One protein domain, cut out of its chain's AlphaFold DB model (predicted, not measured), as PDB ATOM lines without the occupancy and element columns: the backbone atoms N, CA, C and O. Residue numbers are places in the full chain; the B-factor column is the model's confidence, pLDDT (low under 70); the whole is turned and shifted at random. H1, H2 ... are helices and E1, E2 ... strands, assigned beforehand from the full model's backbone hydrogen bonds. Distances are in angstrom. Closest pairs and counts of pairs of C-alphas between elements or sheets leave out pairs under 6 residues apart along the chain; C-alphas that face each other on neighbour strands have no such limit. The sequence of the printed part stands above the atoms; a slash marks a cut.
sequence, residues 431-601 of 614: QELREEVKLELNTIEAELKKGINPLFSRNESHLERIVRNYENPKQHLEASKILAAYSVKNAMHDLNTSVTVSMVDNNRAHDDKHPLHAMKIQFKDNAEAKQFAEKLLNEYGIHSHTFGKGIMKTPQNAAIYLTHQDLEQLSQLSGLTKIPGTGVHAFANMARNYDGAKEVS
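This is residues 431 to 601 of the 614 residues of a protein of Legionella pneumophila (strain Lens) (UniProt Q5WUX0). Look first for the long helix H3, which runs through the middle of the model: the three-stranded sheet E3 E4 E5 packs on it toward one end, and the small two-stranded sheet E1 E2, with H1 and H2 beside it, makes the other end. Helices H5 and H6 form a hairpin whose two helices each cross H3; H6 also crosses the larger sheet, H4 packs near its E5 edge, and residues 596 to 601 of H6 stick out. The printed part has 171 residues with six named helices and five named strands, in the order E1 H1 E2 H2 H3 E3 E4 H4 E5 H5 H6. The larger sheet has the order E3, E4, E5 and is antiparallel, the smaller is parallel, and the class is mixed, helices and strands. The whole is compact, with a radius of gyration of the C-alphas of 15.7 A and spans of 47 by 38 by 27 A.

Begin at E3, residues 500 to 505, and its antiparallel neighbour E4, residues 517 to 522, a hairpin in which N 502 and O 520 are 3.0 A apart, within hydrogen-bond range. On the other side of E4 find E5, residues 559 to 562, antiparallel to it, with N 521 and O 560 at 2.8 A. H3, residues 473 to 492, is on this sheet at a height of 9.3 A over E3 and E4, and runs only just across the strands, at 61 degrees to E3 on the local plane. H6, residues 582 to 601, is on the same face at a height of 8.5 A, and its closest C-alphas to E3 are those of Met 503 and Ala 591, 6.2 A apart. H4, residues 526 to 538, is also on the sheet; with H3 and H6 it makes two layers, helices on one face of a sheet. H3 is the hub and touches five helices. H6 touches it at a steep tilt of 55 degrees, opposite ways, with the C-alphas of Ser 480 and Ala 586 closest at 4.4 A. H5, residues 564 to 573, touches H3 at a steep tilt of 66 degrees, closest at the C-alphas of Ser 487 and Ser 571, 5.1 A. H5 and H6 form a helical hairpin, with the C-alphas of Glu 568 and Gly 583 closest at 4.0 A. H4 touches H3 about perpendicular, at 80 degrees, closest at the C-alphas of Met 492 and Phe 532, 6.2 A. H1, residues 441 to 449, touches H3 at a shallow tilt of 5 degrees, the same way, closest at the C-alphas of Leu 441 and Ala 479, 6.9 A. H2, residues 462 to 468, touches H3 at a steep tilt of 61 degrees, closest at the C-alphas of Val 467 and His 476, 5.6 A. E1, residues 431 to 433, and E2, residues 452 to 457, are parallel neighbours, with N 455 and O 432 at 2.8 A; with H1 they form a strand-helix-strand unit, two parallel strands joined through a helix, with a right-handed crossover. In the six helices every O i to N i+4 pair is within hydrogen-bond range.

Find C-alpha 431 at (6.271, 47.229, -2.084), where E1 begins. H3 runs from C-alpha 473 at (1.719, 55.688, 22.605) over 28.9 A to C-alpha 492. H4 is 18.1 A long, E3 16.2 A and E4 15.4 A. H6, also 28.9 A long, ends at C-alpha 601 at (7.153, 48.675, 39.098).

The C-alphas of Glu 436 and His 510 are the two farthest apart, at 47.5 A. The printed part has no cut; the links E3 to E4 and H4 to E5 are long. The mean pLDDT of the printed part is 87.2, and residues 436, 507 to 515, 547 and 599 to 601 are under 70.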
ATOM      1  N   GLN A 431       6.742  45.885  -2.398       91.31
ATOM      2  CA  GLN A 431       6.271  47.229  -2.084       91.31
ATOM      3  C   GLN A 431       4.980  47.495  -2.863       91.31
ATOM      4  O   GLN A 431       4.984  47.397  -4.091       91.31
ATOM      5  N   GLU A 432       3.890  47.828  -2.174       91.62
ATOM      6  CA  GLU A 432       2.613  48.134  -2.824       91.62
ATOM      7  C   GLU A 432       2.053  49.464  -2.338       91.62
ATOM      8  O   GLU A 432       1.897  49.688  -1.142       91.62
ATOM      9  N   LEU A 433       1.747  50.351  -3.281       89.38
ATOM     10  CA  LEU A 433       1.208  51.671  -2.991       89.38
ATOM     11  C   LEU A 433      -0.259  51.567  -2.553       89.38
ATOM     12  O   LEU A 433      -1.078  50.939  -3.226       89.38
ATOM     13  N   ARG A 434      -0.561  52.170  -1.404       85.81
ATOM     14  CA  ARG A 434      -1.889  52.304  -0.793       85.81
ATOM     15  C   ARG A 434      -2.086  53.779  -0.443       85.81
ATOM     16  O   ARG A 434      -2.123  54.150   0.732       85.81
ATOM     17  N   GLU A 435      -2.095  54.611  -1.483       74.94
ATOM     18  CA  GLU A 435      -2.329  56.052  -1.369       74.94
ATOM     19  C   GLU A 435      -3.734  56.318  -0.802       74.94
ATOM     20  O   GLU A 435      -4.663  55.543  -1.020       74.94
ATOM     21  N   GLU A 436      -3.866  57.399  -0.027       65.50
ATOM     22  CA  GLU A 436      -5.144  57.953   0.464       65.50
ATOM     23  C   GLU A 436      -5.947  57.110   1.479       65.50
ATOM     24  O   GLU A 436      -6.990  57.558   1.953       65.50
ATOM     25  N   VAL A 437      -5.450  55.947   1.917       76.75
ATOM     26  CA  VAL A 437      -6.114  55.118   2.944       76.75
ATOM     27  C   VAL A 437      -5.214  54.958   4.164       76.75
ATOM     28  O   VAL A 437      -4.232  54.228   4.102       76.75
ATOM     29  N   LYS A 438      -5.540  55.596   5.300       83.56
ATOM     30  CA  LYS A 438      -4.840  55.342   6.578       83.56
ATOM     31  C   LYS A 438      -5.084  53.886   6.989       83.56
ATOM     32  O   LYS A 438      -6.223  53.507   7.251       83.56
ATOM     33  N   LEU A 439      -4.026  53.075   7.029       88.56
ATOM     34  CA  LEU A 439      -4.123  51.679   7.449       88.56
ATOM     35  C   LEU A 439      -3.932  51.546   8.961       88.56
ATOM     36  O   LEU A 439      -3.002  52.102   9.540       88.56
ATOM     37  N   GLU A 440      -4.801  50.756   9.588       90.88
ATOM     38  CA  GLU A 440      -4.647  50.359  10.986       90.88
ATOM     39  C   GLU A 440      -3.497  49.359  11.154       90.88
ATOM     40  O   GLU A 440      -3.222  48.537  10.274       90.88
ATOM     41  N   LEU A 441      -2.852  49.376  12.323       92.44
ATOM     42  CA  LEU A 441      -1.643  48.590  12.584       92.44
ATOM     43  C   LEU A 441      -1.837  47.075  12.389       92.44
ATOM     44  O   LEU A 441      -0.959  46.409  11.846       92.44
ATOM     45  N   ASN A 442      -3.006  46.543  12.756       93.31
ATOM     46  CA  ASN A 442      -3.340  45.129  12.552       93.31
ATOM     47  C   ASN A 442      -3.409  44.762  11.061       93.31
ATOM     48  O   ASN A 442      -3.007  43.666  10.670       93.31
ATOM     49  N   THR A 443      -3.901  45.679  10.224       94.50
ATOM     50  CA  THR A 443      -3.965  45.503   8.767       94.50
ATOM     51  C   THR A 443      -2.567  45.528   8.165       94.50
ATOM     52  O   THR A 443      -2.235  44.655   7.366       94.50
ATOM     53  N   ILE A 444      -1.726  46.466   8.612       95.50
ATOM     54  CA  ILE A 444      -0.317  46.549   8.209       95.50
ATOM     55  C   ILE A 444       0.404  45.244   8.559       95.50
ATOM     56  O   ILE A 444       1.049  44.645   7.702       95.50
ATOM     57  N   GLU A 445       0.261  44.747   9.792       96.31
ATOM     58  CA  GLU A 445       0.897  43.491  10.198       96.31
ATOM     59  C   GLU A 445       0.390  42.291   9.379       96.31
ATOM     60  O   GLU A 445       1.170  41.412   9.008       96.31
ATOM     61  N   ALA A 446      -0.904  42.248   9.053       95.44
ATOM     62  CA  ALA A 446      -1.480  41.200   8.216       95.44
ATOM     63  C   ALA A 446      -0.943  41.221   6.774       95.44
ATOM     64  O   ALA A 446      -0.779  40.157   6.176       95.44
ATOM     65  N   GLU A 447      -0.652  42.396   6.209       95.25
ATOM     66  CA  GLU A 447       0.006  42.518   4.900       95.25
ATOM     67  C   GLU A 447       1.487  42.121   4.969       95.25
ATOM     68  O   GLU A 447       1.958  41.373   4.108       95.25
ATOM     69  N   LEU A 448       2.195  42.480   6.043       96.12
ATOM     70  CA  LEU A 448       3.579  42.046   6.257       96.12
ATOM     71  C   LEU A 448       3.696  40.518   6.366       96.12
ATOM     72  O   LEU A 448       4.635  39.940   5.817       96.12
ATOM     73  N   LYS A 449       2.719  39.832   6.982       95.12
ATOM     74  CA  LYS A 449       2.642  38.350   6.997       95.12
ATOM     75  C   LYS A 449       2.548  37.742   5.599       95.12
ATOM     76  O   LYS A 449       2.977  36.609   5.404       95.12
ATOM     77  N   LYS A 450       2.010  38.486   4.631       94.50
ATOM     78  CA  LYS A 450       1.891  38.083   3.222       94.50
ATOM     79  C   LYS A 450       3.107  38.494   2.383       94.50
ATOM     80  O   LYS A 450       3.096  38.276   1.175       94.50
ATOM     81  N   GLY A 451       4.128  39.105   2.988       92.88
ATOM     82  CA  GLY A 451       5.283  39.638   2.266       92.88
ATOM     83  C   GLY A 451       4.979  40.928   1.502       92.88
ATOM     84  O   GLY A 451       5.614  41.198   0.487       92.88
ATOM     85  N   ILE A 452       4.013  41.728   1.961       94.38
ATOM     86  CA  ILE A 452       3.669  43.023   1.361       94.38
ATOM     87  C   ILE A 452       4.015  44.136   2.352       94.38
ATOM     88  O   ILE A 452       3.542  44.115   3.484       94.38
ATOM     89  N   ASN A 453       4.817  45.115   1.924       95.25
ATOM     90  CA  ASN A 453       5.014  46.365   2.656       95.25
ATOM     91  C   ASN A 453       4.101  47.448   2.058       95.25
ATOM     92  O   ASN A 453       4.401  47.939   0.959       95.25
ATOM     93  N   PRO A 454       2.999  47.818   2.731       94.44
ATOM     94  CA  PRO A 454       2.108  48.847   2.225       94.44
ATOM     95  C   PRO A 454       2.747  50.229   2.337       94.44
ATOM     96  O   PRO A 454       3.102  50.709   3.419       94.44
ATOM     97  N   LEU A 455       2.856  50.893   1.195       92.56
ATOM     98  CA  LEU A 455       3.386  52.237   1.072       92.56
ATOM     99  C   LEU A 455       2.272  53.275   1.209       92.56
ATOM    100  O   LEU A 455       1.278  53.212   0.489       92.56
ATOM    101  N   PHE A 456       2.457  54.239   2.114       88.62
ATOM    102  CA  PHE A 456       1.609  55.432   2.206       88.62
ATOM    103  C   PHE A 456       1.898  56.377   1.035       88.62
ATOM    104  O   PHE A 456       0.993  56.956   0.445       88.62
ATOM    105  N   SER A 457       3.178  56.496   0.680       88.81
ATOM    106  CA  SER A 457       3.655  57.206  -0.503       88.81
ATOM    107  C   SER A 457       4.857  56.473  -1.094       88.81
ATOM    108  O   SER A 457       5.421  55.574  -0.470       88.81
ATOM    109  N   ARG A 458       5.334  56.899  -2.267       84.81
ATOM    110  CA  ARG A 458       6.552  56.334  -2.884       84.81
ATOM    111  C   ARG A 458       7.783  56.336  -1.961       84.81
ATOM    112  O   ARG A 458       8.683  55.526  -2.168       84.81
ATOM    113  N   ASN A 459       7.806  57.212  -0.954       88.44
ATOM    114  CA  ASN A 459       8.940  57.428  -0.060       88.44
ATOM    115  C   ASN A 459       8.638  57.114   1.414       88.44
ATOM    116  O   ASN A 459       9.460  57.439   2.264       88.44
ATOM    117  N   GLU A 460       7.484  56.526   1.741       91.12
ATOM    118  CA  GLU A 460       7.096  56.268   3.134       91.12
ATOM    119  C   GLU A 460       6.175  55.044   3.229       91.12
ATOM    120  O   GLU A 460       5.170  54.967   2.516       91.12
ATOM    121  N   SER A 461       6.486  54.102   4.128       93.38
ATOM    122  CA  SER A 461       5.565  53.004   4.459       93.38
ATOM    123  C   SER A 461       4.555  53.404   5.532       93.38
ATOM    124  O   SER A 461       4.820  54.262   6.376       93.38
ATOM    125  N   HIS A 462       3.385  52.761   5.539       93.62
ATOM    126  CA  HIS A 462       2.394  52.986   6.599       93.62
ATOM    127  C   HIS A 462       2.958  52.634   7.985       93.62
ATOM    128  O   HIS A 462       2.709  53.353   8.952       93.62
ATOM    129  N   LEU A 463       3.772  51.573   8.081       94.69
ATOM    130  CA  LEU A 463       4.440  51.185   9.328       94.69
ATOM    131  C   LEU A 463       5.421  52.264   9.803       94.69
ATOM    132  O   LEU A 463       5.403  52.655  10.968       94.69
ATOM    133  N   GLU A 464       6.262  52.755   8.893       92.94
ATOM    134  CA  GLU A 464       7.233  53.818   9.153       92.94
ATOM    135  C   GLU A 464       6.565  55.099   9.649       92.94
ATOM    136  O   GLU A 464       7.022  55.692  10.626       92.94
ATOM    137  N   ARG A 465       5.442  55.482   9.041       91.25
ATOM    138  CA  ARG A 465       4.673  56.653   9.458       91.25
ATOM    139  C   ARG A 465       4.190  56.539  10.905       91.25
ATOM    140  O   ARG A 465       4.318  57.498  11.658       91.25
ATOM    141  N   ILE A 466       3.689  55.372  11.323       92.06
ATOM    142  CA  ILE A 466       3.248  55.143  12.714       92.06
ATOM    143  C   ILE A 466       4.442  55.126  13.679       92.06
ATOM    144  O   ILE A 466       4.343  55.638  14.791       92.06
ATOM    145  N   VAL A 467       5.586  54.574  13.262       92.31
ATOM    146  CA  VAL A 467       6.825  54.587  14.061       92.31
ATOM    147  C   VAL A 467       7.375  56.008  14.248       92.31
ATOM    148  O   VAL A 467       8.038  56.281  15.244       92.31
ATOM    149  N   ARG A 468       7.122  56.928  13.314       87.69
ATOM    150  CA  ARG A 468       7.609  58.315  13.398       87.69
ATOM    151  C   ARG A 468       6.599  59.272  14.032       87.69
ATOM    152  O   ARG A 468       7.008  60.208  14.718       87.69
ATOM    153  N   ASN A 469       5.302  59.036  13.845       83.44
ATOM    154  CA  ASN A 469       4.243  59.914  14.336       83.44
ATOM    155  C   ASN A 469       3.766  59.487  15.727       83.44
ATOM    156  O   ASN A 469       3.042  58.506  15.898       83.44
ATOM    157  N   TYR A 470       4.140  60.276  16.732       73.56
ATOM    158  CA  TYR A 470       3.768  60.063  18.133       73.56
ATOM    159  C   TYR A 470       2.326  60.523  18.426       73.56
ATOM    160  O   TYR A 470       2.106  61.438  19.212       73.56
ATOM    161  N   GLU A 471       1.327  59.921  17.779       76.69
ATOM    162  CA  GLU A 471      -0.091  60.247  18.033       76.69
ATOM    163  C   GLU A 471      -0.692  59.363  19.138       76.69
ATOM    164  O   GLU A 471      -1.429  59.842  19.997       76.69
ATOM    165  N   ASN A 472      -0.358  58.067  19.148       81.94
ATOM    166  CA  ASN A 472      -0.890  57.092  20.100       81.94
ATOM    167  C   ASN A 472       0.243  56.231  20.691       81.94
ATOM    168  O   ASN A 472       0.779  55.373  19.985       81.94
ATOM    169  N   PRO A 473       0.591  56.390  21.986       81.38
ATOM    170  CA  PRO A 473       1.719  55.688  22.605       81.38
ATOM    171  C   PRO A 473       1.654  54.156  22.509       81.38
ATOM    172  O   PRO A 473       2.685  53.516  22.299       81.38
ATOM    173  N   LYS A 474       0.455  53.559  22.613       83.06
ATOM    174  CA  LYS A 474       0.276  52.099  22.526       83.06
ATOM    175  C   LYS A 474       0.520  51.596  21.106       83.06
ATOM    176  O   LYS A 474       1.293  50.662  20.914       83.06
ATOM    177  N   GLN A 475      -0.089  52.244  20.112       87.62
ATOM    178  CA  GLN A 475       0.133  51.897  18.703       87.62
ATOM    179  C   GLN A 475       1.587  52.135  18.290       87.62
ATOM    180  O   GLN A 475       2.159  51.333  17.562       87.62
ATOM    181  N   HIS A 476       2.208  53.190  18.806       88.06
ATOM    182  CA  HIS A 476       3.598  53.518  18.531       88.06
ATOM    183  C   HIS A 476       4.567  52.443  19.061       88.06
ATOM    184  O   HIS A 476       5.497  52.043  18.355       88.06
ATOM    185  N   LEU A 477       4.348  51.924  20.280       92.31
ATOM    186  CA  LEU A 477       5.136  50.812  20.830       92.31
ATOM    187  C   LEU A 477       4.952  49.521  20.024       92.31
ATOM    188  O   LEU A 477       5.940  48.876  19.671       92.31
ATOM    189  N   GLU A 478       3.710  49.158  19.707       94.06
ATOM    190  CA  GLU A 478       3.427  47.945  18.933       94.06
ATOM    191  C   GLU A 478       3.978  48.034  17.505       94.06
ATOM    192  O   GLU A 478       4.607  47.090  17.029       94.06
ATOM    193  N   ALA A 479       3.883  49.194  16.851       95.56
ATOM    194  CA  ALA A 479       4.499  49.423  15.546       95.56
ATOM    195  C   ALA A 479       6.028  49.280  15.595       95.56
ATOM    196  O   ALA A 479       6.628  48.700  14.691       95.56
ATOM    197  N   SER A 480       6.659  49.734  16.682       96.62
ATOM    198  CA  SER A 480       8.107  49.580  16.886       96.62
ATOM    199  C   SER A 480       8.512  48.107  17.031       96.62
ATOM    200  O   SER A 480       9.506  47.675  16.441       96.62
ATOM    201  N   LYS A 481       7.717  47.311  17.762       96.19
ATOM    202  CA  LYS A 481       7.924  45.859  17.901       96.19
ATOM    203  C   LYS A 481       7.731  45.127  16.576       96.19
ATOM    204  O   LYS A 481       8.548  44.274  16.238       96.19
ATOM    205  N   ILE A 482       6.686  45.479  15.823       97.12
ATOM    206  CA  ILE A 482       6.418  44.933  14.487       97.12
ATOM    207  C   ILE A 482       7.604  45.236  13.568       97.12
ATOM    208  O   ILE A 482       8.157  44.314  12.973       97.12
ATOM    209  N   LEU A 483       8.076  46.485  13.515       97.75
ATOM    210  CA  LEU A 483       9.230  46.843  12.690       97.75
ATOM    211  C   LEU A 483      10.458  45.986  13.019       97.75
ATOM    212  O   LEU A 483      11.081  45.431  12.112       97.75
ATOM    213  N   ALA A 484      10.786  45.832  14.303       97.50
ATOM    214  CA  ALA A 484      11.911  45.009  14.737       97.50
ATOM    215  C   ALA A 484      11.737  43.529  14.366       97.50
ATOM    216  O   ALA A 484      12.642  42.927  13.785       97.50
ATOM    217  N   ALA A 485      10.566  42.948  14.636       97.12
ATOM    218  CA  ALA A 485      10.287  41.544  14.350       97.12
ATOM    219  C   ALA A 485      10.369  41.235  12.846       97.12
ATOM    220  O   ALA A 485      11.026  40.272  12.451       97.12
ATOM    221  N   TYR A 486       9.758  42.061  11.993       97.31
ATOM    222  CA  TYR A 486       9.765  41.840  10.544       97.31
ATOM    223  C   TYR A 486      11.115  42.163   9.893       97.31
ATOM    224  O   TYR A 486      11.475  41.516   8.910       97.31
ATOM    225  N   SER A 487      11.913  43.060  10.482       96.62
ATOM    226  CA  SER A 487      13.310  43.270  10.071       96.62
ATOM    227  C   SER A 487      14.159  42.015  10.315       96.62
ATOM    228  O   SER A 487      14.944  41.616   9.454       96.62
ATOM    229  N   VAL A 488      13.962  41.336  11.454       96.19
ATOM    230  CA  VAL A 488      14.639  40.063  11.765       96.19
ATOM    231  C   VAL A 488      14.143  38.924  10.872       96.19
ATOM    232  O   VAL A 488      14.958  38.174  10.342       96.19
ATOM    233  N   LYS A 489      12.829  38.807  10.650       95.38
ATOM    234  CA  LYS A 489      12.254  37.797   9.739       95.38
ATOM    235  C   LYS A 489      12.781  37.939   8.312       95.38
ATOM    236  O   LYS A 489      13.126  36.947   7.676       95.38
ATOM    237  N   ASN A 490      12.913  39.178   7.831       93.81
ATOM    238  CA  ASN A 490      13.551  39.453   6.549       93.81
ATOM    239  C   ASN A 490      15.013  39.009   6.533       93.81
ATOM    240  O   ASN A 490      15.436  38.363   5.584       93.81
ATOM    241  N   ALA A 491      15.766  39.309   7.592       93.19
ATOM    242  CA  ALA A 491      17.156  38.884   7.703       93.19
ATOM    243  C   ALA A 491      17.322  37.359   7.712       93.19
ATOM    244  O   ALA A 491      18.260  36.830   7.122       93.19
ATOM    245  N   MET A 492      16.376  36.648   8.325       93.06
ATOM    246  CA  MET A 492      16.299  35.187   8.287       93.06
ATOM    247  C   MET A 492      15.833  34.637   6.934       93.06
ATOM    248  O   MET A 492      16.016  33.450   6.675       93.06
ATOM    249  N   HIS A 493      15.311  35.498   6.057       90.56
ATOM    250  CA  HIS A 493      14.673  35.145   4.791       90.56
ATOM    251  C   HIS A 493      13.497  34.156   4.979       90.56
ATOM    252  O   HIS A 493      13.251  33.281   4.150       90.56
ATOM    253  N   ASP A 494      12.765  34.298   6.090       92.06
ATOM    254  CA  ASP A 494      11.602  33.474   6.430       92.06
ATOM    255  C   ASP A 494      10.611  34.252   7.318       92.06
ATOM    256  O   ASP A 494      10.881  34.578   8.476       92.06
ATOM    257  N   LEU A 495       9.419  34.536   6.781       91.69
ATOM    258  CA  LEU A 495       8.353  35.247   7.502       91.69
ATOM    259  C   LEU A 495       7.729  34.416   8.637       91.69
ATOM    260  O   LEU A 495       7.098  34.991   9.537       91.69
ATOM    261  N   ASN A 496       7.921  33.093   8.623       91.75
ATOM    262  CA  ASN A 496       7.418  32.175   9.645       91.75
ATOM    263  C   ASN A 496       8.365  32.040  10.842       91.75
ATOM    264  O   ASN A 496       7.976  31.454  11.853       91.75
ATOM    265  N   THR A 497       9.572  32.610  10.770       91.44
ATOM    266  CA  THR A 497      10.525  32.588  11.880       91.44
ATOM    267  C   THR A 497       9.908  33.241  13.123       91.44
ATOM    268  O   THR A 497       9.483  34.400  13.099       91.44
ATOM    269  N   SER A 498       9.836  32.486  14.221       90.81
ATOM    270  CA  SER A 498       9.244  32.944  15.480       90.81
ATOM    271  C   SER A 498      10.276  33.709  16.300       90.81
ATOM    272  O   SER A 498      11.262  33.132  16.755       90.81
ATOM    273  N   VAL A 499      10.028  35.001  16.520       93.00
ATOM    274  CA  VAL A 499      10.914  35.872  17.299       93.00
ATOM    275  C   VAL A 499      10.135  36.670  18.328       93.00
ATOM    276  O   VAL A 499       9.117  37.281  18.013       93.00
ATOM    277  N   THR A 500      10.657  36.708  19.550       94.50
ATOM    278  CA  THR A 500      10.185  37.632  20.585       94.50
ATOM    279  C   THR A 500      11.179  38.775  20.705       94.50
ATOM    280  O   THR A 500      12.371  38.546  20.917       94.50
ATOM    281  N   VAL A 501      10.686  40.005  20.575       95.81
ATOM    282  CA  VAL A 501      11.490  41.224  20.694       95.81
ATOM    283  C   VAL A 501      11.205  41.879  22.038       95.81
ATOM    284  O   VAL A 501      10.062  42.218  22.342       95.81
ATOM    285  N   SER A 502      12.245  42.092  22.837       94.25
ATOM    286  CA  SER A 502      12.153  42.827  24.099       94.25
ATOM    287  C   SER A 502      13.368  43.728  24.301       94.25
ATOM    288  O   SER A 502      14.399  43.561  23.650       94.25
ATOM    289  N   MET A 503      13.260  44.683  25.221       93.62
ATOM    290  CA  MET A 503      14.416  45.432  25.715       93.62
ATOM    291  C   MET A 503      14.938  44.773  26.986       93.62
ATOM    292  O   MET A 503      14.171  44.159  27.729       93.62
ATOM    293  N   VAL A 504      16.244  44.869  27.208       88.81
ATOM    294  CA  VAL A 504      16.888  44.462  28.457       88.81
ATOM    295  C   VAL A 504      17.922  45.498  28.865       88.81
ATOM    296  O   VAL A 504      18.544  46.129  28.001       88.81
ATOM    297  N   ASP A 505      18.150  45.603  30.172       83.38
ATOM    298  CA  ASP A 505      19.299  46.332  30.695       83.38
ATOM    299  C   ASP A 505      20.582  45.699  30.160       83.38
ATOM    300  O   ASP A 505      20.781  44.477  30.168       83.38
ATOM    301  N   ASN A 506      21.480  46.544  29.679       74.62
ATOM    302  CA  ASN A 506      22.786  46.093  29.267       74.62
ATOM    303  C   ASN A 506      23.715  46.116  30.482       74.62
ATOM    304  O   ASN A 506      24.191  47.169  30.886       74.62
ATOM    305  N   ASN A 507      24.039  44.947  31.040       60.56
ATOM    306  CA  ASN A 507      24.924  44.825  32.214       60.56
ATOM    307  C   ASN A 507      26.362  45.342  31.978       60.56
ATOM    308  O   ASN A 507      27.187  45.323  32.888       60.56
ATOM    309  N   ARG A 508      26.687  45.764  30.748       54.94
ATOM    310  CA  ARG A 508      27.944  46.426  30.371       54.94
ATOM    311  C   ARG A 508      27.772  47.918  30.066       54.94
ATOM    312  O   ARG A 508      28.703  48.534  29.564       54.94
ATOM    313  N   ALA A 509      26.607  48.495  30.365       52.47
ATOM    314  CA  ALA A 509      26.313  49.922  30.218       52.47
ATOM    315  C   ALA A 509      27.118  50.823  31.170       52.47
ATOM    316  O   ALA A 509      27.065  52.039  31.039       52.47
ATOM    317  N   HIS A 510      27.857  50.240  32.119       43.00
ATOM    318  CA  HIS A 510      28.803  50.964  32.973       43.00
ATOM    319  C   HIS A 510      30.073  51.402  32.226       43.00
ATOM    320  O   HIS A 510      30.813  52.235  32.739       43.00
ATOM    321  N   ASP A 511      30.292  50.879  31.014       43.56
ATOM    322  CA  ASP A 511      31.335  51.323  30.098       43.56
ATOM    323  C   ASP A 511      30.679  52.137  28.968       43.56
ATOM    324  O   ASP A 511      29.797  51.627  28.272       43.56
ATOM    325  N   ASP A 512      31.155  53.364  28.709       44.59
ATOM    326  CA  ASP A 512      30.632  54.340  27.716       44.59
ATOM    327  C   ASP A 512      30.527  53.834  26.257       44.59
ATOM    328  O   ASP A 512      30.165  54.562  25.331       44.59
ATOM    329  N   LYS A 513      30.897  52.576  26.015       48.09
ATOM    330  CA  LYS A 513      30.888  51.910  24.714       48.09
ATOM    331  C   LYS A 513      29.593  51.162  24.435       48.09
ATOM    332  O   LYS A 513      29.390  50.761  23.297       48.09
ATOM    333  N   HIS A 514      28.737  50.925  25.422       51.53
ATOM    334  CA  HIS A 514      27.559  50.085  25.248       51.53
ATOM    335  C   HIS A 514      26.272  50.875  25.534       51.53
ATOM    336  O   HIS A 514      26.201  51.553  26.555       51.53
ATOM    337  N   PRO A 515      25.243  50.815  24.660       65.62
ATOM    338  CA  PRO A 515      23.978  51.493  24.933       65.62
ATOM    339  C   PRO A 515      23.365  50.951  26.229       65.62
ATOM    340  O   PRO A 515      23.466  49.746  26.485       65.62
ATOM    341  N   LEU A 516      22.724  51.842  27.005       77.75
ATOM    342  CA  LEU A 516      22.077  51.534  28.293       77.75
ATOM    343  C   LEU A 516      21.179  50.297  28.201       77.75
ATOM    344  O   LEU A 516      21.189  49.435  29.075       77.75
ATOM    345  N   HIS A 517      20.481  50.192  27.072       85.25
ATOM    346  CA  HIS A 517      19.606  49.085  26.739       85.25
ATOM    347  C   HIS A 517      20.115  48.337  25.517       85.25
ATOM    348  O   HIS A 517      20.683  48.929  24.596       85.25
ATOM    349  N   ALA A 518      19.850  47.037  25.479       87.25
ATOM    350  CA  ALA A 518      20.007  46.218  24.286       87.25
ATOM    351  C   ALA A 518      18.648  45.661  23.857       87.25
ATOM    352  O   ALA A 518      17.816  45.306  24.693       87.25
ATOM    353  N   MET A 519      18.433  45.547  22.546       94.50
ATOM    354  CA  MET A 519      17.270  44.847  22.014       94.50
ATOM    355  C   MET A 519      17.576  43.353  21.990       94.50
ATOM    356  O   MET A 519      18.457  42.902  21.258       94.50
ATOM    357  N   LYS A 520      16.861  42.584  22.804       95.62
ATOM    358  CA  LYS A 520      16.954  41.130  22.852       95.62
ATOM    359  C   LYS A 520      15.994  40.531  21.827       95.62
ATOM    360  O   LYS A 520      14.784  40.723  21.917       95.62
ATOM    361  N   ILE A 521      16.544  39.770  20.887       97.25
ATOM    362  CA  ILE A 521      15.800  38.952  19.930       97.25
ATOM    363  C   ILE A 521      15.888  37.504  20.391       97.25
ATOM    364  O   ILE A 521      16.964  36.913  20.343       97.25
ATOM    365  N   GLN A 522      14.780  36.950  20.869       97.06
ATOM    366  CA  GLN A 522      14.693  35.568  21.328       97.06
ATOM    367  C   GLN A 522      14.153  34.678  20.204       97.06
ATOM    368  O   GLN A 522      13.054  34.920  19.708       97.06
ATOM    369  N   PHE A 523      14.914  33.646  19.849       95.56
ATOM    370  CA  PHE A 523      14.549  32.593  18.899       95.56
ATOM    371  C   PHE A 523      14.059  31.343  19.632       95.56
ATOM    372  O   PHE A 523      14.196  31.240  20.859       95.56
ATOM    373  N   LYS A 524      13.523  30.378  18.873       92.31
ATOM    374  CA  LYS A 524      13.024  29.112  19.429       92.31
ATOM    375  C   LYS A 524      14.141  28.273  20.059       92.31
ATOM    376  O   LYS A 524      13.921  27.611  21.069       92.31
ATOM    377  N   ASP A 525      15.336  28.303  19.466       90.88
ATOM    378  CA  ASP A 525      16.483  27.503  19.883       90.88
ATOM    379  C   ASP A 525      17.829  28.174  19.534       90.88
ATOM    380  O   ASP A 525      17.913  29.214  18.875       90.88
ATOM    381  N   ASN A 526      18.918  27.582  20.032       90.06
ATOM    382  CA  ASN A 526      20.274  28.076  19.787       90.06
ATOM    383  C   ASN A 526      20.711  27.931  18.322       90.06
ATOM    384  O   ASN A 526      21.626  28.642  17.906       90.06
ATOM    385  N   ALA A 527      20.113  27.010  17.561       90.06
ATOM    386  CA  ALA A 527      20.480  26.782  16.170       90.06
ATOM    387  C   ALA A 527      19.990  27.943  15.297       90.06
ATOM    388  O   ALA A 527      20.790  28.512  14.556       90.06
ATOM    389  N   GLU A 528      18.740  28.376  15.469       90.62
ATOM    390  CA  GLU A 528      18.200  29.565  14.800       90.62
ATOM    391  C   GLU A 528      18.936  30.840  15.214       90.62
ATOM    392  O   GLU A 528      19.310  31.643  14.361       90.62
ATOM    393  N   ALA A 529      19.228  31.013  16.507       93.25
ATOM    394  CA  ALA A 529      19.985  32.174  16.975       93.25
ATOM    395  C   ALA A 529      21.402  32.226  16.373       93.25
ATOM    396  O   ALA A 529      21.911  33.304  16.053       93.25
ATOM    397  N   LYS A 530      22.045  31.063  16.194       91.94
ATOM    398  CA  LYS A 530      23.344  30.952  15.523       91.94
ATOM    399  C   LYS A 530      23.231  31.260  14.031       91.94
ATOM    400  O   LYS A 530      24.033  32.045  13.536       91.94
ATOM    401  N   GLN A 531      22.230  30.711  13.348       92.06
ATOM    402  CA  GLN A 531      21.966  30.998  11.938       92.06
ATOM    403  C   GLN A 531      21.743  32.499  11.712       92.06
ATOM    404  O   GLN A 531      22.337  33.083  10.809       92.06
ATOM    405  N   PHE A 532      20.948  33.146  12.567       95.50
ATOM    406  CA  PHE A 532      20.743  34.588  12.503       95.50
ATOM    407  C   PHE A 532      22.056  35.352  12.673       95.50
ATOM    408  O   PHE A 532      22.356  36.252  11.895       95.50
ATOM    409  N   ALA A 533      22.880  34.972  13.651       93.44
ATOM    410  CA  ALA A 533      24.168  35.614  13.880       93.44
ATOM    411  C   ALA A 533      25.126  35.470  12.682       93.44
ATOM    412  O   ALA A 533      25.794  36.438  12.314       93.44
ATOM    413  N   GLU A 534      25.161  34.294  12.048       89.50
ATOM    414  CA  GLU A 534      25.950  34.040  10.836       89.50
ATOM    415  C   GLU A 534      25.471  34.925   9.680       89.50
ATOM    416  O   GLU A 534      26.292  35.547   9.006       89.50
ATOM    417  N   LYS A 535      24.152  35.051   9.494       90.50
ATOM    418  CA  LYS A 535      23.551  35.935   8.486       90.50
ATOM    419  C   LYS A 535      23.878  37.400   8.745       90.50
ATOM    420  O   LYS A 535      24.299  38.094   7.823       90.50
ATOM    421  N   LEU A 536      23.771  37.865   9.992       91.56
ATOM    422  CA  LEU A 536      24.154  39.228  10.372       91.56
ATOM    423  C   LEU A 536      25.577  39.551   9.912       91.56
ATOM    424  O   LEU A 536      25.787  40.579   9.278       91.56
ATOM    425  N   LEU A 537      26.533  38.655  10.160       87.31
ATOM    426  CA  LEU A 537      27.916  38.860   9.743       87.31
ATOM    427  C   LEU A 537      28.090  38.773   8.218       87.31
ATOM    428  O   LEU A 537      28.682  39.669   7.621       87.31
ATOM    429  N   ASN A 538      27.606  37.689   7.608       82.31
ATOM    430  CA  ASN A 538      27.951  37.315   6.234       82.31
ATOM    431  C   ASN A 538      27.125  38.058   5.170       82.31
ATOM    432  O   ASN A 538      27.637  38.360   4.094       82.31
ATOM    433  N   GLU A 539      25.860  38.351   5.462       84.19
ATOM    434  CA  GLU A 539      24.911  38.951   4.511       84.19
ATOM    435  C   GLU A 539      24.668  40.432   4.811       84.19
ATOM    436  O   GLU A 539      24.477  41.226   3.895       84.19
ATOM    437  N   TYR A 540      24.723  40.822   6.087       84.00
ATOM    438  CA  TYR A 540      24.417  42.190   6.513       84.00
ATOM    439  C   TYR A 540      25.652  42.977   6.971       84.00
ATOM    440  O   TYR A 540      25.555  44.180   7.179       84.00
ATOM    441  N   GLY A 541      26.829  42.358   7.122       85.44
ATOM    442  CA  GLY A 541      28.025  43.053   7.623       85.44
ATOM    443  C   GLY A 541      27.874  43.593   9.054       85.44
ATOM    444  O   GLY A 541      28.592  44.504   9.456       85.44
ATOM    445  N   ILE A 542      26.934  43.046   9.823       88.75
ATOM    446  CA  ILE A 542      26.672  43.387  11.219       88.75
ATOM    447  C   ILE A 542      27.565  42.522  12.109       88.75
ATOM    448  O   ILE A 542      27.509  41.289  12.097       88.75
ATOM    449  N   HIS A 543      28.402  43.175  12.912       87.69
ATOM    450  CA  HIS A 543      29.446  42.523  13.700       87.69
ATOM    451  C   HIS A 543      29.133  42.491  15.202       87.69
ATOM    452  O   HIS A 543      28.224  43.151  15.717       87.69
ATOM    453  N   SER A 544      29.931  41.726  15.941       80.50
ATOM    454  CA  SER A 544      29.929  41.749  17.394       80.50
ATOM    455  C   SER A 544      30.414  43.095  17.899       80.50
ATOM    456  O   SER A 544      31.579  43.459  17.751       80.50
ATOM    457  N   HIS A 545      29.535  43.796  18.602       73.00
ATOM    458  CA  HIS A 545      29.905  45.017  19.304       73.00
ATOM    459  C   HIS A 545      30.922  44.744  20.432       73.00
ATOM    460  O   HIS A 545      31.698  45.615  20.813       73.00
ATOM    461  N   THR A 546      30.923  43.535  20.993       70.31
ATOM    462  CA  THR A 546      31.838  43.152  22.074       70.31
ATOM    463  C   THR A 546      33.229  42.795  21.563       70.31
ATOM    464  O   THR A 546      34.214  43.129  22.210       70.31
ATOM    465  N   PHE A 547      33.309  42.084  20.439       67.38
ATOM    466  CA  PHE A 547      34.561  41.486  19.971       67.38
ATOM    467  C   PHE A 547      35.154  42.207  18.750       67.38
ATOM    468  O   PHE A 547      36.330  42.030  18.454       67.38
ATOM    469  N   GLY A 548      34.389  43.085  18.099       71.19
ATOM    470  CA  GLY A 548      34.861  43.940  17.015       71.19
ATOM    471  C   GLY A 548      34.526  43.422  15.616       71.19
ATOM    472  O   GLY A 548      33.781  42.458  15.424       71.19
ATOM    473  N   LYS A 549      35.062  44.129  14.616       75.19
ATOM    474  CA  LYS A 549      34.786  43.905  13.191       75.19
ATOM    475  C   LYS A 549      35.196  42.494  12.754       75.19
ATOM    476  O   LYS A 549      36.238  41.995  13.159       75.19
ATOM    477  N   GLY A 550      34.382  41.877  11.896       75.75
ATOM    478  CA  GLY A 550      34.636  40.537  11.355       75.75
ATOM    479  C   GLY A 550      34.279  39.393  12.307       75.75
ATOM    480  O   GLY A 550      34.381  38.235  11.920       75.75
ATOM    481  N   ILE A 551      33.823  39.698  13.525       77.38
ATOM    482  CA  ILE A 551      33.409  38.691  14.498       77.38
ATOM    483  C   ILE A 551      31.888  38.654  14.568       77.38
ATOM    484  O   ILE A 551      31.229  39.687  14.659       77.38
ATOM    485  N   MET A 552      31.332  37.450  14.536       85.81
ATOM    486  CA  MET A 552      29.899  37.206  14.635       85.81
ATOM    487  C   MET A 552      29.365  37.595  16.022       85.81
ATOM    488  O   MET A 552      30.033  37.378  17.037       85.81
ATOM    489  N   LYS A 553      28.139  38.130  16.096       90.25
ATOM    490  CA  LYS A 553      27.446  38.280  17.386       90.25
ATOM    491  C   LYS A 553      27.289  36.912  18.058       90.25
ATOM    492  O   LYS A 553      27.088  35.902  17.397       90.25
ATOM    493  N   THR A 554      27.398  36.867  19.380       86.56
ATOM    494  CA  THR A 554      27.352  35.598  20.118       86.56
ATOM    495  C   THR A 554      25.914  35.269  20.521       86.56
ATOM    496  O   THR A 554      25.336  36.054  21.279       86.56
ATOM    497  N   PRO A 555      25.349  34.129  20.078       88.38
ATOM    498  CA  PRO A 555      24.095  33.609  20.615       88.38
ATOM    499  C   PRO A 555      24.220  33.328  22.112       88.38
ATOM    500  O   PRO A 555      25.191  32.716  22.556       88.38
ATOM    501  N   GLN A 556      23.239  33.768  22.895       86.00
ATOM    502  CA  GLN A 556      23.179  33.553  24.339       86.00
ATOM    503  C   GLN A 556      21.782  33.055  24.702       86.00
ATOM    504  O   GLN A 556      20.831  33.827  24.644       86.00
ATOM    505  N   ASN A 557      21.648  31.777  25.068       90.50
ATOM    506  CA  ASN A 557      20.365  31.155  25.431       90.50
ATOM    507  C   ASN A 557      19.267  31.391  24.375       90.50
ATOM    508  O   ASN A 557      18.202  31.929  24.671       90.50
ATOM    509  N   ALA A 558      19.567  31.032  23.127       90.88
ATOM    510  CA  ALA A 558      18.721  31.250  21.956       90.88
ATOM    511  C   ALA A 558      18.383  32.730  21.682       90.88
ATOM    512  O   ALA A 558      17.441  33.019  20.951       90.88
ATOM    513  N   ALA A 559      19.151  33.677  22.234       93.50
ATOM    514  CA  ALA A 559      18.955  35.102  22.007       93.50
ATOM    515  C   ALA A 559      20.154  35.786  21.340       93.50
ATOM    516  O   ALA A 559      21.311  35.423  21.567       93.50
ATOM    517  N   ILE A 560      19.859  36.824  20.558       95.25
ATOM    518  CA  ILE A 560      20.834  37.743  19.965       95.25
ATOM    519  C   ILE A 560      20.499  39.170  20.383       95.25
ATOM    520  O   ILE A 560      19.336  39.563  20.415       95.25
ATOM    521  N   TYR A 561      21.534  39.947  20.695       93.38
ATOM    522  CA  TYR A 561      21.392  41.329  21.139       93.38
ATOM    523  C   TYR A 561      21.749  42.309  20.022       93.38
ATOM    524  O   TYR A 561      22.870  42.308  19.490       93.38
ATOM    525  N   LEU A 562      20.781  43.153  19.685       93.31
ATOM    526  CA  LEU A 562      20.879  44.192  18.672       93.31
ATOM    527  C   LEU A 562      20.976  45.575  19.322       93.31
ATOM    528  O   LEU A 562      20.414  45.845  20.385       93.31
ATOM    529  N   THR A 563      21.723  46.448  18.663       91.25
ATOM    530  CA  THR A 563      21.819  47.876  18.954       91.25
ATOM    531  C   THR A 563      20.854  48.660  18.063       91.25
ATOM    532  O   THR A 563      20.295  48.123  17.107       91.25
ATOM    533  N   HIS A 564      20.685  49.952  18.340       90.31
ATOM    534  CA  HIS A 564      19.894  50.842  17.488       90.31
ATOM    535  C   HIS A 564      20.436  50.918  16.047       90.31
ATOM    536  O   HIS A 564      19.645  50.998  15.114       90.31
ATOM    537  N   GLN A 565      21.761  50.841  15.855       91.06
ATOM    538  CA  GLN A 565      22.382  50.822  14.523       91.06
ATOM    539  C   GLN A 565      22.091  49.519  13.780       91.06
ATOM    540  O   GLN A 565      21.797  49.551  12.589       91.06
ATOM    541  N   ASP A 566      22.119  48.385  14.489       94.06
ATOM    542  CA  ASP A 566      21.792  47.090  13.888       94.06
ATOM    543  C   ASP A 566      20.338  47.083  13.393       94.06
ATOM    544  O   ASP A 566      20.070  46.654  12.274       94.06
ATOM    545  N   LEU A 567      19.399  47.592  14.203       95.38
ATOM    546  CA  LEU A 567      17.992  47.661  13.809       95.38
ATOM    547  C   LEU A 567      17.772  48.601  12.620       95.38
ATOM    548  O   LEU A 567      17.063  48.223  11.695       95.38
ATOM    549  N   GLU A 568      18.397  49.780  12.621       94.50
ATOM    550  CA  GLU A 568      18.338  50.720  11.494       94.50
ATOM    551  C   GLU A 568      18.804  50.070  10.190       94.50
ATOM    552  O   GLU A 568      18.147  50.172   9.155       94.50
ATOM    553  N   GLN A 569      19.925  49.352  10.240       93.25
ATOM    554  CA  GLN A 569      20.460  48.687   9.066       93.25
ATOM    555  C   GLN A 569      19.529  47.570   8.567       93.25
ATOM    556  O   GLN A 569      19.288  47.459   7.364       93.25
ATOM    557  N   LEU A 570      18.969  46.763   9.473       94.12
ATOM    558  CA  LEU A 570      18.030  45.697   9.109       94.12
ATOM    559  C   LEU A 570      16.698  46.246   8.567       94.12
ATOM    560  O   LEU A 570      16.153  45.695   7.606       94.12
ATOM    561  N   SER A 571      16.173  47.334   9.134       94.25
ATOM    562  CA  SER A 571      14.912  47.936   8.687       94.25
ATOM    563  C   SER A 571      15.040  48.602   7.315       94.25
ATOM    564  O   SER A 571      14.146  48.467   6.478       94.25
ATOM    565  N   GLN A 572      16.178  49.248   7.037       90.62
ATOM    566  CA  GLN A 572      16.468  49.809   5.716       90.62
ATOM    567  C   GLN A 572      16.667  48.715   4.663       90.62
ATOM    568  O   GLN A 572      16.061  48.768   3.593       90.62
ATOM    569  N   LEU A 573      17.481  47.695   4.961       88.75
ATOM    570  CA  LEU A 573      17.787  46.626   4.001       88.75
ATOM    571  C   LEU A 573      16.597  45.697   3.735       88.75
ATOM    572  O   LEU A 573      16.497  45.133   2.649       88.75
ATOM    573  N   SER A 574      15.663  45.573   4.680       89.56
ATOM    574  CA  SER A 574      14.386  44.886   4.445       89.56
ATOM    575  C   SER A 574      13.414  45.684   3.575       89.56
ATOM    576  O   SER A 574      12.392  45.152   3.154       89.56
ATOM    577  N   GLY A 575      13.694  46.961   3.299       89.06
ATOM    578  CA  GLY A 575      12.783  47.833   2.566       89.06
ATOM    579  C   GLY A 575      11.482  48.134   3.315       89.06
ATOM    580  O   GLY A 575      10.541  48.609   2.683       89.06
ATOM    581  N   LEU A 576      11.417  47.860   4.625       92.31
ATOM    582  CA  LEU A 576      10.293  48.226   5.494       92.31
ATOM    583  C   LEU A 576      10.241  49.735   5.743       92.31
ATOM    584  O   LEU A 576       9.156  50.304   5.872       92.31
ATOM    585  N   THR A 577      11.409  50.379   5.778       92.88
ATOM    586  CA  THR A 577      11.572  51.823   5.992       92.88
ATOM    587  C   THR A 577      12.280  52.451   4.803       92.88
ATOM    588  O   THR A 577      13.278  51.911   4.318       92.88
ATOM    589  N   LYS A 578      11.787  53.598   4.343       85.75
ATOM    590  CA  LYS A 578      12.391  54.382   3.258       85.75
ATOM    591  C   LYS A 578      13.119  55.618   3.783       85.75
ATOM    592  O   LYS A 578      14.010  56.127   3.105       85.75
ATOM    593  N   ILE A 579      12.772  56.072   4.983       87.38
ATOM    594  CA  ILE A 579      13.313  57.267   5.620       87.38
ATOM    595  C   ILE A 579      14.394  56.839   6.624       87.38
ATOM    596  O   ILE A 579      14.129  56.039   7.526       87.38
ATOM    597  N   PRO A 580      15.629  57.353   6.496       89.12
ATOM    598  CA  PRO A 580      16.682  57.076   7.464       89.12
ATOM    599  C   PRO A 580      16.314  57.530   8.882       89.12
ATOM    600  O   PRO A 580      15.777  58.619   9.079       89.12
ATOM    601  N   GLY A 581      16.662  56.715   9.874       89.38
ATOM    602  CA  GLY A 581      16.443  56.961  11.299       89.38
ATOM    603  C   GLY A 581      15.198  56.281  11.875       89.38
ATOM    604  O   GLY A 581      15.033  56.265  13.095       89.38
ATOM    605  N   THR A 582      14.327  55.698  11.047       91.56
ATOM    606  CA  THR A 582      13.091  55.045  11.506       91.56
ATOM    607  C   THR A 582      13.360  53.843  12.424       91.56
ATOM    608  O   THR A 582      12.674  53.675  13.433       91.56
ATOM    609  N   GLY A 583      14.392  53.037  12.153       92.19
ATOM    610  CA  GLY A 583      14.801  51.936  13.031       92.19
ATOM    611  C   GLY A 583      15.390  52.431  14.355       92.19
ATOM    612  O   GLY A 583      15.093  51.878  15.415       92.19
ATOM    613  N   VAL A 584      16.142  53.537  14.331       92.94
ATOM    614  CA  VAL A 584      16.611  54.211  15.558       92.94
ATOM    615  C   VAL A 584      15.433  54.719  16.400       92.94
ATOM    616  O   VAL A 584      15.430  54.532  17.619       92.94
ATOM    617  N   HIS A 585      14.410  55.308  15.771       91.19
ATOM    618  CA  HIS A 585      13.195  55.761  16.455       91.19
ATOM    619  C   HIS A 585      12.427  54.605  17.105       91.19
ATOM    620  O   HIS A 585      12.069  54.709  18.281       91.19
ATOM    621  N   ALA A 586      12.252  53.487  16.393       94.75
ATOM    622  CA  ALA A 586      11.629  52.287  16.948       94.75
ATOM    623  C   ALA A 586      12.399  51.758  18.169       94.75
ATOM    624  O   ALA A 586      11.800  51.508  19.217       94.75
ATOM    625  N   PHE A 587      13.732  51.661  18.075       95.62
ATOM    626  CA  PHE A 587      14.576  51.251  19.201       95.62
ATOM    627  C   PHE A 587      14.388  52.178  20.411       95.62
ATOM    628  O   PHE A 587      14.145  51.717  21.526       95.62
ATOM    629  N   ALA A 588      14.482  53.493  20.196       91.50
ATOM    630  CA  ALA A 588      14.365  54.488  21.258       91.50
ATOM    631  C   ALA A 588      12.974  54.488  21.905       91.50
ATOM    632  O   ALA A 588      12.843  54.689  23.113       91.50
ATOM    633  N   ASN A 589      11.920  54.253  21.125       92.12
ATOM    634  CA  ASN A 589      10.571  54.129  21.652       92.12
ATOM    635  C   ASN A 589      10.414  52.885  22.538       92.12
ATOM    636  O   ASN A 589       9.884  52.986  23.645       92.12
ATOM    637  N   MET A 590      10.925  51.733  22.100       93.94
ATOM    638  CA  MET A 590      10.907  50.509  22.905       93.94
ATOM    639  C   MET A 590      11.716  50.663  24.199       93.94
ATOM    640  O   MET A 590      11.245  50.251  25.257       93.94
ATOM    641  N   ALA A 591      12.887  51.304  24.135       90.75
ATOM    642  CA  ALA A 591      13.719  51.599  25.302       90.75
ATOM    643  C   ALA A 591      12.999  52.492  26.326       90.75
ATOM    644  O   ALA A 591      12.927  52.143  27.499       90.75
ATOM    645  N   ARG A 592      12.383  53.596  25.881       89.00
ATOM    646  CA  ARG A 592      11.629  54.500  26.772       89.00
ATOM    647  C   ARG A 592      10.450  53.812  27.457       89.00
ATOM    648  O   ARG A 592      10.193  54.067  28.627       89.00
ATOM    649  N   ASN A 593       9.731  52.948  26.740       89.19
ATOM    650  CA  ASN A 593       8.624  52.193  27.332       89.19
ATOM    651  C   ASN A 593       9.119  51.150  28.347       89.19
ATOM    652  O   ASN A 593       8.439  50.914  29.342       89.19
ATOM    653  N   TYR A 594      10.293  50.553  28.124       90.19
ATOM    654  CA  TYR A 594      10.936  49.666  29.096       90.19
ATOM    655  C   TYR A 594      11.323  50.412  30.380       90.19
ATOM    656  O   TYR A 594      10.981  49.952  31.468       90.19
ATOM    657  N   ASP A 595      11.939  51.591  30.255       84.81
ATOM    658  CA  ASP A 595      12.274  52.444  31.404       84.81
ATOM    659  C   ASP A 595      11.020  52.870  32.180       84.81
ATOM    660  O   ASP A 595      10.956  52.701  33.397       84.81
ATOM    661  N   GLY A 596       9.977  53.326  31.477       79.69
ATOM    662  CA  GLY A 596       8.709  53.710  32.104       79.69
ATOM    663  C   GLY A 596       8.026  52.554  32.844       79.69
ATOM    664  O   GLY A 596       7.532  52.741  33.953       79.69
ATOM    665  N   ALA A 597       8.034  51.341  32.282       79.12
ATOM    666  CA  ALA A 597       7.479  50.162  32.952       79.12
ATOM    667  C   ALA A 597       8.270  49.777  34.216       79.12
ATOM    668  O   ALA A 597       7.682  49.356  35.212       79.12
ATOM    669  N   LYS A 598       9.596  49.958  34.197       76.12
ATOM    670  CA  LYS A 598      10.479  49.706  35.344       76.12
ATOM    671  C   LYS A 598      10.256  50.724  36.467       76.12
ATOM    672  O   LYS A 598      10.184  50.331  37.627       76.12
ATOM    673  N   GLU A 599      10.086  52.004  36.136       69.44
ATOM    674  CA  GLU A 599       9.771  53.055  37.115       69.44
ATOM    675  C   GLU A 599       8.413  52.845  37.798       69.44
ATOM    676  O   GLU A 599       8.302  53.054  39.005       69.44
ATOM    677  N   VAL A 600       7.390  52.404  37.055       68.38
ATOM    678  CA  VAL A 600       6.072  52.073  37.626       68.38
ATOM    679  C   VAL A 600       6.177  50.885  38.583       68.38
ATOM    680  O   VAL A 600       5.683  50.980  39.701       68.38
ATOM    681  N   SER A 601       6.905  49.824  38.210       65.69
ATOM    682  CA  SER A 601       7.153  48.675  39.098       65.69
ATOM    683  C   SER A 601       7.864  49.085  40.391       65.69
ATOM    684  O   SER A 601       7.474  48.645  41.465       65.69
TER     685      SER A 601